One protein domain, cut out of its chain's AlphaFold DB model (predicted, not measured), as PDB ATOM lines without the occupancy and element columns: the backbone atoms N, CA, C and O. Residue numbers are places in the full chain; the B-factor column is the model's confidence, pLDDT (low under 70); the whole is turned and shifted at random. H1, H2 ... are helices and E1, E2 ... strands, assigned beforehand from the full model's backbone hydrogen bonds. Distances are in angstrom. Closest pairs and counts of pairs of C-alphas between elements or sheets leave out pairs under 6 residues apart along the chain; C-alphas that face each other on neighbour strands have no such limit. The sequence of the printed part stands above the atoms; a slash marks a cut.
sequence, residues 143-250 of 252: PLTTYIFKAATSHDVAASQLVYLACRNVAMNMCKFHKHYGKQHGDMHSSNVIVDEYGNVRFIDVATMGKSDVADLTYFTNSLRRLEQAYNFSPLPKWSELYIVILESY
ATOM      1  N   PRO A 143      -0.053 -17.674  14.476       94.69
ATOM      2  CA  PRO A 143      -0.319 -16.717  13.406       94.69
ATOM      3  C   PRO A 143      -1.292 -15.611  13.839       94.69
ATOM      4  O   PRO A 143      -2.291 -15.883  14.509       94.69
ATOM      5  N   LEU A 144      -1.056 -14.367  13.411       94.88
ATOM      6  CA  LEU A 144      -1.934 -13.228  13.711       94.88
ATOM      7  C   LEU A 144      -3.372 -13.486  13.230       94.88
ATOM      8  O   LEU A 144      -4.325 -13.083  13.895       94.88
ATOM      9  N   THR A 145      -3.550 -14.223  12.126       91.88
ATOM     10  CA  THR A 145      -4.873 -14.688  11.665       91.88
ATOM     11  C   THR A 145      -5.652 -15.447  12.734       91.88
ATOM     12  O   THR A 145      -6.862 -15.263  12.834       91.88
ATOM     13  N   THR A 146      -4.986 -16.260  13.557       91.44
ATOM     14  CA  THR A 146      -5.620 -17.022  14.639       91.44
ATOM     15  C   THR A 146      -6.202 -16.090  15.699       91.44
ATOM     16  O   THR A 146      -7.327 -16.301  16.151       91.44
ATOM     17  N   TYR A 147      -5.476 -15.038  16.088       91.44
ATOM     18  CA  TYR A 147      -5.971 -14.068  17.070       91.44
ATOM     19  C   TYR A 147      -7.075 -13.180  16.504       91.44
ATOM     20  O   TYR A 147      -8.059 -12.937  17.197       91.44
ATOM     21  N   ILE A 148      -6.966 -12.776  15.234       89.62
ATOM     22  CA  ILE A 148      -8.048 -12.079  14.527       89.62
ATOM     23  C   ILE A 148      -9.312 -12.945  14.534       89.62
ATOM     24  O   ILE A 148     -10.383 -12.471  14.897       89.62
ATOM     25  N   PHE A 149      -9.194 -14.230  14.201       88.06
ATOM     26  CA  PHE A 149     -10.327 -15.150  14.209       88.06
ATOM     27  C   PHE A 149     -10.955 -15.297  15.604       88.06
ATOM     28  O   PHE A 149     -12.176 -15.201  15.736       88.06
ATOM     29  N   LYS A 150     -10.142 -15.493  16.652       88.06
ATOM     30  CA  LYS A 150     -10.621 -15.608  18.044       88.06
ATOM     31  C   LYS A 150     -11.356 -14.352  18.500       88.06
ATOM     32  O   LYS A 150     -12.468 -14.441  19.013       88.06
ATOM     33  N   ALA A 151     -10.758 -13.191  18.262       86.38
ATOM     34  CA  ALA A 151     -11.354 -11.910  18.598       86.38
ATOM     35  C   ALA A 151     -12.682 -11.694  17.852       86.38
ATOM     36  O   ALA A 151     -13.660 -11.273  18.461       86.38
ATOM     37  N   ALA A 152     -12.748 -12.055  16.565       85.06
ATOM     38  CA  ALA A 152     -13.950 -11.900  15.751       85.06
ATOM     39  C   ALA A 152     -15.094 -12.851  16.139       85.06
ATOM     40  O   ALA A 152     -16.250 -12.450  16.121       85.06
ATOM     41  N   THR A 153     -14.789 -14.115  16.447       84.31
ATOM     42  CA  THR A 153     -15.813 -15.170  16.596       84.31
ATOM     43  C   THR A 153     -16.194 -15.476  18.035       84.31
ATOM     44  O   THR A 153     -17.302 -15.937  18.288       84.31
ATOM     45  N   SER A 154     -15.280 -15.253  18.980       80.62
ATOM     46  CA  SER A 154     -15.470 -15.604  20.393       80.62
ATOM     47  C   SER A 154     -15.641 -14.378  21.289       80.62
ATOM     48  O   SER A 154     -15.748 -14.528  22.502       80.62
ATOM     49  N   HIS A 155     -15.644 -13.171  20.710       77.31
ATOM     50  CA  HIS A 155     -15.666 -11.901  21.441       77.31
ATOM     51  C   HIS A 155     -14.578 -11.809  22.533       77.31
ATOM     52  O   HIS A 155     -14.771 -11.181  23.574       77.31
ATOM     53  N   ASP A 156     -13.429 -12.447  22.296       84.19
ATOM     54  CA  ASP A 156     -12.316 -12.500  23.240       84.19
ATOM     55  C   ASP A 156     -11.615 -11.133  23.309       84.19
ATOM     56  O   ASP A 156     -10.876 -10.733  22.405       84.19
ATOM     57  N   VAL A 157     -11.856 -10.409  24.407       86.19
ATOM     58  CA  VAL A 157     -11.297  -9.072  24.653       86.19
ATOM     59  C   VAL A 157      -9.769  -9.097  24.703       86.19
ATOM     60  O   VAL A 157      -9.130  -8.174  24.192       86.19
ATOM     61  N   ALA A 158      -9.170 -10.146  25.275       89.44
ATOM     62  CA  ALA A 158      -7.719 -10.270  25.345       89.44
ATOM     63  C   ALA A 158      -7.129 -10.481  23.944       89.44
ATOM     64  O   ALA A 158      -6.139  -9.841  23.588       89.44
ATOM     65  N   ALA A 159      -7.782 -11.298  23.110       88.88
ATOM     66  CA  ALA A 159      -7.393 -11.455  21.710       88.88
ATOM     67  C   ALA A 159      -7.513 -10.135  20.926       88.88
ATOM     68  O   ALA A 159      -6.598  -9.799  20.176       88.88
ATOM     69  N   SER A 160      -8.577  -9.349  21.130       88.12
ATOM     70  CA  SER A 160      -8.728  -8.027  20.494       88.12
ATOM     71  C   SER A 160      -7.602  -7.059  20.870       88.12
ATOM     72  O   SER A 160      -7.045  -6.387  19.998       88.12
ATOM     73  N   GLN A 161      -7.230  -6.999  22.153       91.06
ATOM     74  CA  GLN A 161      -6.110  -6.174  22.620       91.06
ATOM     75  C   GLN A 161      -4.776  -6.641  22.028       91.06
ATOM     76  O   GLN A 161      -3.960  -5.820  21.603       91.06
ATOM     77  N   LEU A 162      -4.573  -7.957  21.944       93.00
ATOM     78  CA  LEU A 162      -3.368  -8.532  21.358       93.00
ATOM     79  C   LEU A 162      -3.268  -8.242  19.855       93.00
ATOM     80  O   LEU A 162      -2.183  -7.921  19.381       93.00
ATOM     81  N   VAL A 163      -4.379  -8.279  19.111       92.38
ATOM     82  CA  VAL A 163      -4.415  -7.893  17.687       92.38
ATOM     83  C   VAL A 163      -3.988  -6.436  17.508       92.38
ATOM     84  O   VAL A 163      -3.161  -6.146  16.646       92.38
ATOM     85  N   TYR A 164      -4.492  -5.527  18.346       92.06
ATOM     86  CA  TYR A 164      -4.099  -4.117  18.309       92.06
ATOM     87  C   TYR A 164      -2.590  -3.941  18.541       92.06
ATOM     88  O   TYR A 164      -1.902  -3.281  17.755       92.06
ATOM     89  N   LEU A 165      -2.060  -4.575  19.593       94.44
ATOM     90  CA  LEU A 165      -0.635  -4.534  19.919       94.44
ATOM     91  C   LEU A 165       0.223  -5.147  18.801       94.44
ATOM     92  O   LEU A 165       1.240  -4.570  18.413       94.44
ATOM     93  N   ALA A 166      -0.212  -6.273  18.237       95.31
ATOM     94  CA  ALA A 166       0.470  -6.939  17.140       95.31
ATOM     95  C   ALA A 166       0.516  -6.064  15.884       95.31
ATOM     96  O   ALA A 166       1.578  -5.937  15.290       95.31
ATOM     97  N   CYS A 167      -0.579  -5.402  15.492       94.88
ATOM     98  CA  CYS A 167      -0.588  -4.498  14.336       94.88
ATOM     99  C   CYS A 167       0.413  -3.341  14.487       94.88
ATOM    100  O   CYS A 167       1.129  -3.020  13.535       94.88
ATOM    101  N   ARG A 168       0.517  -2.760  15.689       95.19
ATOM    102  CA  ARG A 168       1.550  -1.764  16.011       95.19
ATOM    103  C   ARG A 168       2.958  -2.338  15.846       95.19
ATOM    104  O   ARG A 168       3.800  -1.725  15.191       95.19
ATOM    105  N   ASN A 169       3.210  -3.514  16.414       96.31
ATOM    106  CA  ASN A 169       4.529  -4.144  16.368       96.31
ATOM    107  C   ASN A 169       4.906  -4.609  14.954       96.31
ATOM    108  O   ASN A 169       6.064  -4.463  14.571       96.31
ATOM    109  N   VAL A 170       3.944  -5.066  14.144       96.50
ATOM    110  CA  VAL A 170       4.138  -5.350  12.713       96.50
ATOM    111  C   VAL A 170       4.625  -4.096  11.998       96.50
ATOM    112  O   VAL A 170       5.665  -4.145  11.352       96.50
ATOM    113  N   ALA A 171       3.941  -2.962  12.158       95.75
ATOM    114  CA  ALA A 171       4.337  -1.708  11.520       95.75
ATOM    115  C   ALA A 171       5.752  -1.257  11.932       95.75
ATOM    116  O   ALA A 171       6.569  -0.903  11.079       95.75
ATOM    117  N   MET A 172       6.074  -1.329  13.228       95.19
ATOM    118  CA  MET A 172       7.404  -0.974  13.737       95.19
ATOM    119  C   MET A 172       8.500  -1.906  13.203       95.19
ATOM    120  O   MET A 172       9.539  -1.426  12.743       95.19
ATOM    121  N   ASN A 173       8.284  -3.223  13.240       95.25
ATOM    122  CA  ASN A 173       9.267  -4.205  12.783       95.25
ATOM    123  C   ASN A 173       9.428  -4.180  11.261       95.25
ATOM    124  O   ASN A 173      10.553  -4.228  10.777       95.25
ATOM    125  N   MET A 174       8.345  -3.988  10.504       94.81
ATOM    126  CA  MET A 174       8.413  -3.754   9.059       94.81
ATOM    127  C   MET A 174       9.250  -2.526   8.726       94.81
ATOM    128  O   MET A 174      10.074  -2.576   7.820       94.81
ATOM    129  N   CYS A 175       9.081  -1.427   9.465       94.50
ATOM    130  CA  CYS A 175       9.874  -0.233   9.222       94.50
ATOM    131  C   CYS A 175      11.371  -0.471   9.462       94.50
ATOM    132  O   CYS A 175      12.207  -0.132   8.618       94.50
ATOM    133  N   LYS A 176      11.717  -1.098  10.597       94.06
ATOM    134  CA  LYS A 176      13.102  -1.487  10.905       94.06
ATOM    135  C   LYS A 176      13.675  -2.380   9.810       94.06
ATOM    136  O   LYS A 176      14.769  -2.110   9.324       94.06
ATOM    137  N   PHE A 177      12.914  -3.387   9.397       93.19
ATOM    138  CA  PHE A 177      13.265  -4.313   8.332       93.19
ATOM    139  C   PHE A 177      13.526  -3.589   7.001       93.19
ATOM    140  O   PHE A 177      14.605  -3.731   6.428       93.19
ATOM    141  N   HIS A 178      12.596  -2.747   6.543       94.38
ATOM    142  CA  HIS A 178      12.752  -1.986   5.302       94.38
ATOM    143  C   HIS A 178      13.983  -1.081   5.340       94.38
ATOM    144  O   HIS A 178      14.715  -1.001   4.355       94.38
ATOM    145  N   LYS A 179      14.243  -0.434   6.481       93.75
ATOM    146  CA  LYS A 179      15.419   0.418   6.671       93.75
ATOM    147  C   LYS A 179      16.722  -0.381   6.700       93.75
ATOM    148  O   LYS A 179      17.720   0.084   6.158       93.75
ATOM    149  N   HIS A 180      16.726  -1.546   7.345       93.19
ATOM    150  CA  HIS A 180      17.926  -2.359   7.520       93.19
ATOM    151  C   HIS A 180      18.318  -3.099   6.234       93.19
ATOM    152  O   HIS A 180      19.480  -3.068   5.842       93.19
ATOM    153  N   TYR A 181      17.355  -3.727   5.554       92.50
ATOM    154  CA  TYR A 181      17.626  -4.573   4.387       92.50
ATOM    155  C   TYR A 181      17.354  -3.887   3.042       92.50
ATOM    156  O   TYR A 181      17.774  -4.406   2.006       92.50
ATOM    157  N   GLY A 182      16.649  -2.748   3.021       93.31
ATOM    158  CA  GLY A 182      16.301  -2.041   1.784       93.31
ATOM    159  C   GLY A 182      15.387  -2.846   0.852       93.31
ATOM    160  O   GLY A 182      15.456  -2.694  -0.367       93.31
ATOM    161  N   LYS A 183      14.577  -3.758   1.403       93.88
ATOM    162  CA  LYS A 183      13.735  -4.704   0.654       93.88
ATOM    163  C   LYS A 183      12.350  -4.796   1.275       93.88
ATOM    164  O   LYS A 183      12.218  -4.593   2.470       93.88
ATOM    165  N   GLN A 184      11.357  -5.144   0.460       95.12
ATOM    166  CA  GLN A 184      10.044  -5.608   0.924       95.12
ATOM    167  C   GLN A 184      10.126  -7.101   1.293       95.12
ATOM    168  O   GLN A 184      10.921  -7.832   0.705       95.12
ATOM    169  N   HIS A 185       9.294  -7.575   2.213       95.44
ATOM    170  CA  HIS A 185       9.053  -8.978   2.542       95.44
ATOM    171  C   HIS A 185       8.423  -9.695   1.354       95.44
ATOM    172  O   HIS A 185       8.777 -10.829   1.062       95.44
ATOM    173  N   GLY A 186       7.497  -9.033   0.659       94.12
ATOM    174  CA  GLY A 186       6.935  -9.485  -0.608       94.12
ATOM    175  C   GLY A 186       5.764 -10.461  -0.524       94.12
ATOM    176  O   GLY A 186       5.238 -10.842  -1.563       94.12
ATOM    177  N   ASP A 187       5.330 -10.825   0.683       94.19
ATOM    178  CA  ASP A 187       4.062 -11.532   0.930       94.19
ATOM    179  C   ASP A 187       3.549 -11.247   2.354       94.19
ATOM    180  O   ASP A 187       3.211 -12.137   3.134       94.19
ATOM    181  N   MET A 188       3.569  -9.969   2.746       95.44
ATOM    182  CA  MET A 188       3.226  -9.559   4.108       95.44
ATOM    183  C   MET A 188       1.709  -9.585   4.358       95.44
ATOM    184  O   MET A 188       1.000  -8.614   4.101       95.44
ATOM    185  N   HIS A 189       1.200 -10.684   4.907       94.25
ATOM    186  CA  HIS A 189      -0.186 -10.819   5.364       94.25
ATOM    187  C   HIS A 189      -0.247 -11.481   6.747       94.25
ATOM    188  O   HIS A 189       0.719 -12.088   7.202       94.25
ATOM    189  N   SER A 190      -1.390 -11.416   7.429       93.69
ATOM    190  CA  SER A 190      -1.510 -11.844   8.834       93.69
ATOM    191  C   SER A 190      -1.164 -13.316   9.113       93.69
ATOM    192  O   SER A 190      -0.765 -13.624  10.231       93.69
ATOM    193  N   SER A 191      -1.251 -14.241   8.149       93.25
ATOM    194  CA  SER A 191      -0.783 -15.624   8.368       93.25
ATOM    195  C   SER A 191       0.738 -15.788   8.274       93.25
ATOM    196  O   SER A 191       1.244 -16.806   8.734       93.25
ATOM    197  N   ASN A 192       1.459 -14.786   7.757       96.06
ATOM    198  CA  ASN A 192       2.926 -14.740   7.719       96.06
ATOM    199  C   ASN A 192       3.515 -13.936   8.894       96.06
ATOM    200  O   ASN A 192       4.714 -13.671   8.940       96.06
ATOM    201  N   VAL A 193       2.675 -13.572   9.869       96.69
ATOM    202  CA  VAL A 193       3.070 -12.903  11.111       96.69
ATOM    203  C   VAL A 193       2.749 -13.830  12.274       96.69
ATOM    204  O   VAL A 193       1.582 -14.125  12.516       96.69
ATOM    205  N   ILE A 194       3.763 -14.267  13.013       97.19
ATOM    206  CA  ILE A 194       3.588 -14.991  14.273       97.19
ATOM    207  C   ILE A 194       3.584 -13.994  15.426       97.19
ATOM    208  O   ILE A 194       4.439 -13.115  15.474       97.19
ATOM    209  N   VAL A 195       2.633 -14.152  16.345       96.75
ATOM    210  CA  VAL A 195       2.422 -13.286  17.506       96.75
ATOM    211  C   VAL A 195       2.459 -14.126  18.777       96.75
ATOM    212  O   VAL A 195       1.691 -15.085  18.924       96.75
ATOM    213  N   ASP A 196       3.353 -13.771  19.695       96.12
ATOM    214  CA  ASP A 196       3.400 -14.378  21.025       96.12
ATOM    215  C   ASP A 196       2.400 -13.726  21.994       96.12
ATOM    216  O   ASP A 196       1.733 -12.742  21.679       96.12
ATOM    217  N   GLU A 197       2.269 -14.289  23.190       93.50
ATOM    218  CA  GLU A 197       1.335 -13.805  24.211       93.50
ATOM    219  C   GLU A 197       1.643 -12.390  24.735       93.50
ATOM    220  O   GLU A 197       0.798 -11.783  25.389       93.50
ATOM    221  N   TYR A 198       2.833 -11.854  24.447       93.88
ATOM    222  CA  TYR A 198       3.247 -10.499  24.816       93.88
ATOM    223  C   TYR A 198       3.115  -9.515  23.646       93.88
ATOM    224  O   TYR A 198       3.454  -8.339  23.782       93.88
ATOM    225  N   GLY A 199       2.630  -9.983  22.493       94.12
ATOM    226  CA  GLY A 199       2.475  -9.192  21.281       94.12
ATOM    227  C   GLY A 199       3.761  -9.021  20.481       94.12
ATOM    228  O   GLY A 199       3.760  -8.231  19.536       94.12
ATOM    229  N   ASN A 200       4.852  -9.722  20.815       95.69
ATOM    230  CA  ASN A 200       6.043  -9.712  19.968       95.69
ATOM    231  C   ASN A 200       5.716 -10.391  18.641       95.69
ATOM    232  O   ASN A 200       5.011 -11.403  18.609       95.69
ATOM    233  N   VAL A 201       6.250  -9.838  17.554       96.62
ATOM    234  CA  VAL A 201       5.946 -10.304  16.201       96.62
ATOM    235  C   VAL A 201       7.184 -10.868  15.530       96.62
ATOM    236  O   VAL A 201       8.276 -10.315  15.663       96.62
ATOM    237  N   ARG A 202       7.004 -11.956  14.785       96.56
ATOM    238  CA  ARG A 202       8.021 -12.509  13.887       96.56
ATOM    239  C   ARG A 202       7.438 -12.764  12.511       96.56
ATOM    240  O   ARG A 202       6.310 -13.239  12.398       96.56
ATOM    241  N   PHE A 203       8.218 -12.493  11.479       96.31
ATOM    242  CA  PHE A 203       7.845 -12.730  10.093       96.31
ATOM    243  C   PHE A 203       8.334 -14.107   9.626       96.31
ATOM    244  O   PHE A 203       9.453 -14.528   9.935       96.31
ATOM    245  N   ILE A 204       7.478 -14.823   8.900       95.00
ATOM    246  CA  ILE A 204       7.768 -16.130   8.294       95.00
ATOM    247  C   ILE A 204       7.551 -16.070   6.780       95.00
ATOM    248  O   ILE A 204       6.935 -15.147   6.268       95.00
ATOM    249  N   ASP A 205       8.017 -17.095   6.070       92.06
ATOM    250  CA  ASP A 205       7.879 -17.216   4.610       92.06
ATOM    251  C   ASP A 205       8.547 -16.070   3.820       92.06
ATOM    252  O   ASP A 205       7.990 -15.458   2.915       92.06
ATOM    253  N   VAL A 206       9.809 -15.796   4.157       93.06
ATOM    254  CA  VAL A 206      10.621 -14.718   3.562       93.06
ATOM    255  C   VAL A 206      11.199 -15.041   2.179       93.06
ATOM    256  O   VAL A 206      12.017 -14.288   1.653       93.06
ATOM    257  N   ALA A 207      10.822 -16.161   1.560       91.94
ATOM    258  CA  ALA A 207      11.367 -16.551   0.255       91.94
ATOM    259  C   ALA A 207      11.000 -15.557  -0.871       91.94
ATOM    260  O   ALA A 207      11.630 -15.545  -1.933       91.94
ATOM    261  N   THR A 208       9.991 -14.714  -0.650       92.75
ATOM    262  CA  THR A 208       9.543 -13.652  -1.562       92.75
ATOM    263  C   THR A 208      10.211 -12.296  -1.306       92.75
ATOM    264  O   THR A 208       9.936 -11.330  -2.024       92.75
ATOM    265  N   MET A 209      11.145 -12.222  -0.351       93.75
ATOM    266  CA  MET A 209      11.815 -10.981   0.028       93.75
ATOM    267  C   MET A 209      12.542 -10.331  -1.155       93.75
ATOM    268  O   MET A 209      13.370 -10.939  -1.834       93.75
ATOM    269  N   GLY A 210      12.227  -9.059  -1.395       92.12
ATOM    270  CA  GLY A 210      12.772  -8.243  -2.475       92.12
ATOM    271  C   GLY A 210      12.218  -8.555  -3.867       92.12
ATOM    272  O   GLY A 210      12.803  -8.083  -4.838       92.12
ATOM    273  N   LYS A 211      11.141  -9.346  -3.981       90.69
ATOM    274  CA  LYS A 211      10.555  -9.744  -5.276       90.69
ATOM    275  C   LYS A 211       9.210  -9.108  -5.609       90.69
ATOM    276  O   LYS A 211       8.748  -9.247  -6.736       90.69
ATOM    277  N   SER A 212       8.556  -8.494  -4.628       88.44
ATOM    278  CA  SER A 212       7.274  -7.820  -4.828       88.44
ATOM    279  C   SER A 212       7.489  -6.349  -5.150       88.44
ATOM    280  O   SER A 212       8.222  -5.664  -4.437       88.44
ATOM    281  N   ASP A 213       6.766  -5.861  -6.156       87.38
ATOM    282  CA  ASP A 213       6.636  -4.429  -6.449       87.38
ATOM    283  C   ASP A 213       5.558  -3.755  -5.579       87.38
ATOM    284  O   ASP A 213       5.472  -2.530  -5.497       87.38
ATOM    285  N   VAL A 214       4.712  -4.550  -4.915       90.75
ATOM    286  CA  VAL A 214       3.692  -4.052  -3.991       90.75
ATOM    287  C   VAL A 214       4.332  -3.817  -2.629       90.75
ATOM    288  O   VAL A 214       4.912  -4.737  -2.053       90.75
ATOM    289  N   ALA A 215       4.178  -2.601  -2.102       94.25
ATOM    290  CA  ALA A 215       4.622  -2.253  -0.758       94.25
ATOM    291  C   ALA A 215       3.936  -3.138   0.296       94.25
ATOM    292  O   ALA A 215       2.705  -3.253   0.310       94.25
ATOM    293  N   ASP A 216       4.720  -3.703   1.212       95.31
ATOM    294  CA  ASP A 216       4.227  -4.634   2.228       95.31
ATOM    295  C   ASP A 216       3.128  -4.015   3.083       95.31
ATOM    296  O   ASP A 216       2.157  -4.686   3.415       95.31
ATOM    297  N   LEU A 217       3.244  -2.725   3.416       93.31
ATOM    298  CA  LEU A 217       2.241  -2.027   4.217       93.31
ATOM    299  C   LEU A 217       0.888  -2.030   3.499       93.31
ATOM    300  O   LEU A 217      -0.141  -2.362   4.083       93.31
ATOM    301  N   THR A 218       0.889  -1.717   2.204       93.12
ATOM    302  CA  THR A 218      -0.306  -1.749   1.358       93.12
ATOM    303  C   THR A 218      -0.882  -3.159   1.255       93.12
ATOM    304  O   THR A 218      -2.095  -3.341   1.329       93.12
ATOM    305  N   TYR A 219      -0.041  -4.177   1.082       93.69
ATOM    306  CA  TYR A 219      -0.511  -5.559   0.992       93.69
ATOM    307  C   TYR A 219      -1.085  -6.061   2.330       93.69
ATOM    308  O   TYR A 219      -2.212  -6.565   2.365       93.69
ATOM    309  N   PHE A 220      -0.388  -5.804   3.438       94.56
ATOM    310  CA  PHE A 220      -0.806  -6.168   4.791       94.56
ATOM    311  C   PHE A 220      -2.142  -5.527   5.160       94.56
ATOM    312  O   PHE A 220      -3.090  -6.221   5.530       94.56
ATOM    313  N   THR A 221      -2.257  -4.212   4.978       92.25
ATOM    314  CA  THR A 221      -3.487  -3.457   5.253       92.25
ATOM    315  C   THR A 221      -4.671  -3.964   4.420       92.25
ATOM    316  O   THR A 221      -5.765  -4.183   4.942       92.25
ATOM    317  N   ASN A 222      -4.451  -4.255   3.135       91.00
ATOM    318  CA  ASN A 222      -5.477  -4.852   2.284       91.00
ATOM    319  C   ASN A 222      -5.885  -6.258   2.740       91.00
ATOM    320  O   ASN A 222      -7.068  -6.593   2.656       91.00
ATOM    321  N   SER A 223      -4.941  -7.069   3.224       90.06
ATOM    322  CA  SER A 223      -5.241  -8.399   3.765       90.06
ATOM    323  C   SER A 223      -6.124  -8.316   5.016       90.06
ATOM    324  O   SER A 223      -7.121  -9.029   5.105       90.06
ATOM    325  N   LEU A 224      -5.843  -7.374   5.925       89.75
ATOM    326  CA  LEU A 224      -6.643  -7.144   7.130       89.75
ATOM    327  C   LEU A 224      -8.061  -6.666   6.797       89.75
ATOM    328  O   LEU A 224      -9.028  -7.201   7.335       89.75
ATOM    329  N   ARG A 225      -8.203  -5.735   5.847       88.69
ATOM    330  CA  ARG A 225      -9.517  -5.275   5.369       88.69
ATOM    331  C   ARG A 225     -10.363  -6.411   4.778       88.69
ATOM    332  O   ARG A 225     -11.574  -6.438   4.966       88.69
ATOM    333  N   ARG A 226      -9.751  -7.366   4.070       87.69
ATOM    334  CA  ARG A 226     -10.478  -8.546   3.557       87.69
ATOM    335  C   ARG A 226     -10.972  -9.447   4.687       87.69
ATOM    336  O   ARG A 226     -12.073  -9.976   4.596       87.69
ATOM    337  N   LEU A 227     -10.183  -9.604   5.751       85.12
ATOM    338  CA  LEU A 227     -10.597 -10.370   6.930       85.12
ATOM    339  C   LEU A 227     -11.755  -9.681   7.666       85.12
ATOM    340  O   LEU A 227     -12.681 -10.367   8.088       85.12
ATOM    341  N   GLU A 228     -11.759  -8.348   7.747       83.19
ATOM    342  CA  GLU A 228     -12.892  -7.589   8.302       83.19
ATOM    343  C   GLU A 228     -14.195  -7.894   7.577       83.19
ATOM    344  O   GLU A 228     -15.202  -8.217   8.208       83.19
ATOM    345  N   GLN A 229     -14.154  -7.842   6.247       84.19
ATOM    346  CA  GLN A 229     -15.310  -8.130   5.406       84.19
ATOM    347  C   GLN A 229     -15.800  -9.573   5.575       84.19
ATOM    348  O   GLN A 229     -17.003  -9.814   5.536       84.19
ATOM    349  N   ALA A 230     -14.884 -10.525   5.776       83.94
ATOM    350  CA  ALA A 230     -15.224 -11.937   5.927       83.94
ATOM    351  C   ALA A 230     -15.869 -12.267   7.284       83.94
ATOM    352  O   ALA A 230     -16.756 -13.116   7.340       83.94
ATOM    353  N   TYR A 231     -15.432 -11.617   8.366       77.19
ATOM    354  CA  TYR A 231     -15.873 -11.947   9.726       77.19
ATOM    355  C   TYR A 231     -16.865 -10.949  10.339       77.19
ATOM    356  O   TYR A 231     -17.326 -11.187  11.452       77.19
ATOM    357  N   ASN A 232     -17.204  -9.860   9.639       71.19
ATOM    358  CA  ASN A 232     -18.111  -8.807  10.108       71.19
ATOM    359  C   ASN A 232     -17.757  -8.329  11.532       71.19
ATOM    360  O   ASN A 232     -18.552  -8.451  12.462       71.19
ATOM    361  N   PHE A 233     -16.514  -7.858  11.687       65.69
ATOM    362  CA  PHE A 233     -15.846  -7.564  12.958       65.69
ATOM    363  C   PHE A 233     -16.725  -6.829  13.985       65.69
ATOM    364  O   PHE A 233     -16.865  -5.610  13.982       65.69
ATOM    365  N   SER A 234     -17.244  -7.596  14.937       56.25
ATOM    366  CA  SER A 234     -17.701  -7.129  16.242       56.25
ATOM    367  C   SER A 234     -17.285  -8.216  17.235       56.25
ATOM    368  O   SER A 234     -17.773  -9.334  17.096       56.25
ATOM    369  N   PRO A 235     -16.326  -7.983  18.156       56.34
ATOM    370  CA  PRO A 235     -15.911  -6.729  18.784       56.34
ATOM    371  C   PRO A 235     -14.422  -6.391  18.531       56.34
ATOM    372  O   PRO A 235     -13.733  -5.877  19.412       56.34
ATOM    373  N   LEU A 236     -13.879  -6.738  17.364       64.81
ATOM    374  CA  LEU A 236     -12.524  -6.319  16.996       64.81
ATOM    375  C   LEU A 236     -12.448  -4.787  16.844       64.81
ATOM    376  O   LEU A 236     -13.461  -4.172  16.494       64.81
ATOM    377  N   PRO A 237     -11.270  -4.164  17.058       65.94
ATOM    378  CA  PRO A 237     -11.057  -2.774  16.673       65.94
ATOM    379  C   PRO A 237     -11.427  -2.608  15.201       65.94
ATOM    380  O   PRO A 237     -11.059  -3.444  14.366       65.94
ATOM    381  N   LYS A 238     -12.167  -1.546  14.879       77.69
ATOM    382  CA  LYS A 238     -12.581  -1.290  13.491       77.69
ATOM    383  C   LYS A 238     -11.344  -1.157  12.614       77.69
ATOM    384  O   LYS A 238     -10.322  -0.632  13.064       77.69
ATOM    385  N   TRP A 239     -11.433  -1.540  11.340       76.56
ATOM    386  CA  TRP A 239     -10.317  -1.374  10.408       76.56
ATOM    387  C   TRP A 239      -9.736   0.043  10.406       76.56
ATOM    388  O   TRP A 239      -8.520   0.209  10.368       76.56
ATOM    389  N   SER A 240     -10.586   1.067  10.519       79.31
ATOM    390  CA  SER A 240     -10.150   2.460  10.629       79.31
ATOM    391  C   SER A 240      -9.194   2.702  11.802       79.31
ATOM    392  O   SER A 240      -8.244   3.464  11.662       79.31
ATOM    393  N   GLU A 241      -9.413   2.040  12.939       84.06
ATOM    394  CA  GLU A 241      -8.570   2.164  14.132       84.06
ATOM    395  C   GLU A 241      -7.240   1.436  13.930       84.06
ATOM    396  O   GLU A 241      -6.181   2.020  14.155       84.06
ATOM    397  N   LEU A 242      -7.274   0.194  13.430       84.31
ATOM    398  CA  LEU A 242      -6.054  -0.564  13.123       84.31
ATOM    399  C   LEU A 242      -5.203   0.143  12.067       84.31
ATOM    400  O   LEU A 242      -3.981   0.178  12.181       84.31
ATOM    401  N   TYR A 243      -5.836   0.733  11.055       86.25
ATOM    402  CA  TYR A 243      -5.149   1.473  10.006       86.25
ATOM    403  C   TYR A 243      -4.412   2.698  10.556       86.25
ATOM    404  O   TYR A 243      -3.241   2.884  10.230       86.25
ATOM    405  N   ILE A 244      -5.053   3.486  11.430       87.06
ATOM    406  CA  ILE A 244      -4.410   4.629  12.097       87.06
ATOM    407  C   ILE A 244      -3.192   4.155  12.893       87.06
ATOM    408  O   ILE A 244      -2.103   4.685  12.706       87.06
ATOM    409  N   VAL A 245      -3.344   3.106  13.703       89.56
ATOM    410  CA  VAL A 245      -2.247   2.547  14.510       89.56
ATOM    411  C   VAL A 245      -1.078   2.109  13.644       89.56
ATOM    412  O   VAL A 245       0.073   2.407  13.962       89.56
ATOM    413  N   ILE A 246      -1.369   1.405  12.550       89.56
ATOM    414  CA  ILE A 246      -0.363   0.934  11.604       89.56
ATOM    415  C   ILE A 246       0.381   2.124  10.993       89.56
ATOM    416  O   ILE A 246       1.609   2.140  11.024       89.56
ATOM    417  N   LEU A 247      -0.333   3.135  10.488       89.38
ATOM    418  CA  LEU A 247       0.288   4.318   9.890       89.38
ATOM    419  C   LEU A 247       1.117   5.119  10.898       89.38
ATOM    420  O   LEU A 247       2.243   5.506  10.601       89.38
ATOM    421  N   GLU A 248       0.587   5.351  12.097       90.62
ATOM    422  CA  GLU A 248       1.280   6.116  13.136       90.62
ATOM    423  C   GLU A 248       2.529   5.409  13.657       90.62
ATOM    424  O   GLU A 248       3.479   6.079  14.072       90.62
ATOM    425  N   SER A 249       2.522   4.074  13.632       91.69
ATOM    426  CA  SER A 249       3.629   3.224  14.080       91.69
ATOM    427  C   SER A 249       4.656   2.966  12.977       91.69
ATOM    428  O   SER A 249       5.821   2.693  13.271       91.69
ATOM    429  N   TYR A 250       4.256   3.087  11.710       89.44
ATOM    430  CA  TYR A 250       5.134   2.996  10.549       89.44
ATOM    431  C   TYR A 250       5.804   4.355  10.281       89.44
ATOM    432  O   TYR A 250       5.539   5.032   9.291       89.44
TER     433      TYR A 250
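What this domain is: This is residues 143 to 250 of the 252 residues of an uncharacterized protein of viral metagenome (UniProt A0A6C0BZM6). Four helices form an up-and-down bundle, each running against the one before, with long H2 beside H1 and H4; a small antiparallel hairpin, E1 and E2, packs on H2. The printed part has 108 residues, ordered H1 H2 E1 E2 H3 H4, mostly helix and compact: radius of gyration of the C-alphas 13.1 A, spans 38 by 27 by 25 A.

How they stand to each other: Start at H1, residues 144 to 154; it touches H2, residues 157 to 181, through 157 to 166 alone, closest C-alphas Ala 151 and Ser 160, 5.1 A, at a shallow tilt of 17 degrees, opposite ways. In E1, 193 to 195, N 194 is 2.8 A from O 202 of E2, 201 to 204. H3, 216 to 231, and H4, 239 to 249, form a helical hairpin, closest C-alphas Arg 225 and Trp 239, 6.4 A. Every helix has each O i to N i+4 pair within hydrogen-bond range.

Where its parts are: Find C-alpha 144, where H1 begins, at (-1.934, -13.228, 13.711); H2 spans 35.6 A and H3 22.7 A from first to last C-alpha, and H4 ends at C-alpha 249 at (3.629, 3.224, 14.080).

The domain as a whole: The printed part has no cut; links H2 to E1 and E2 to H3 are long; residues 233 to 237 have pLDDT under 70.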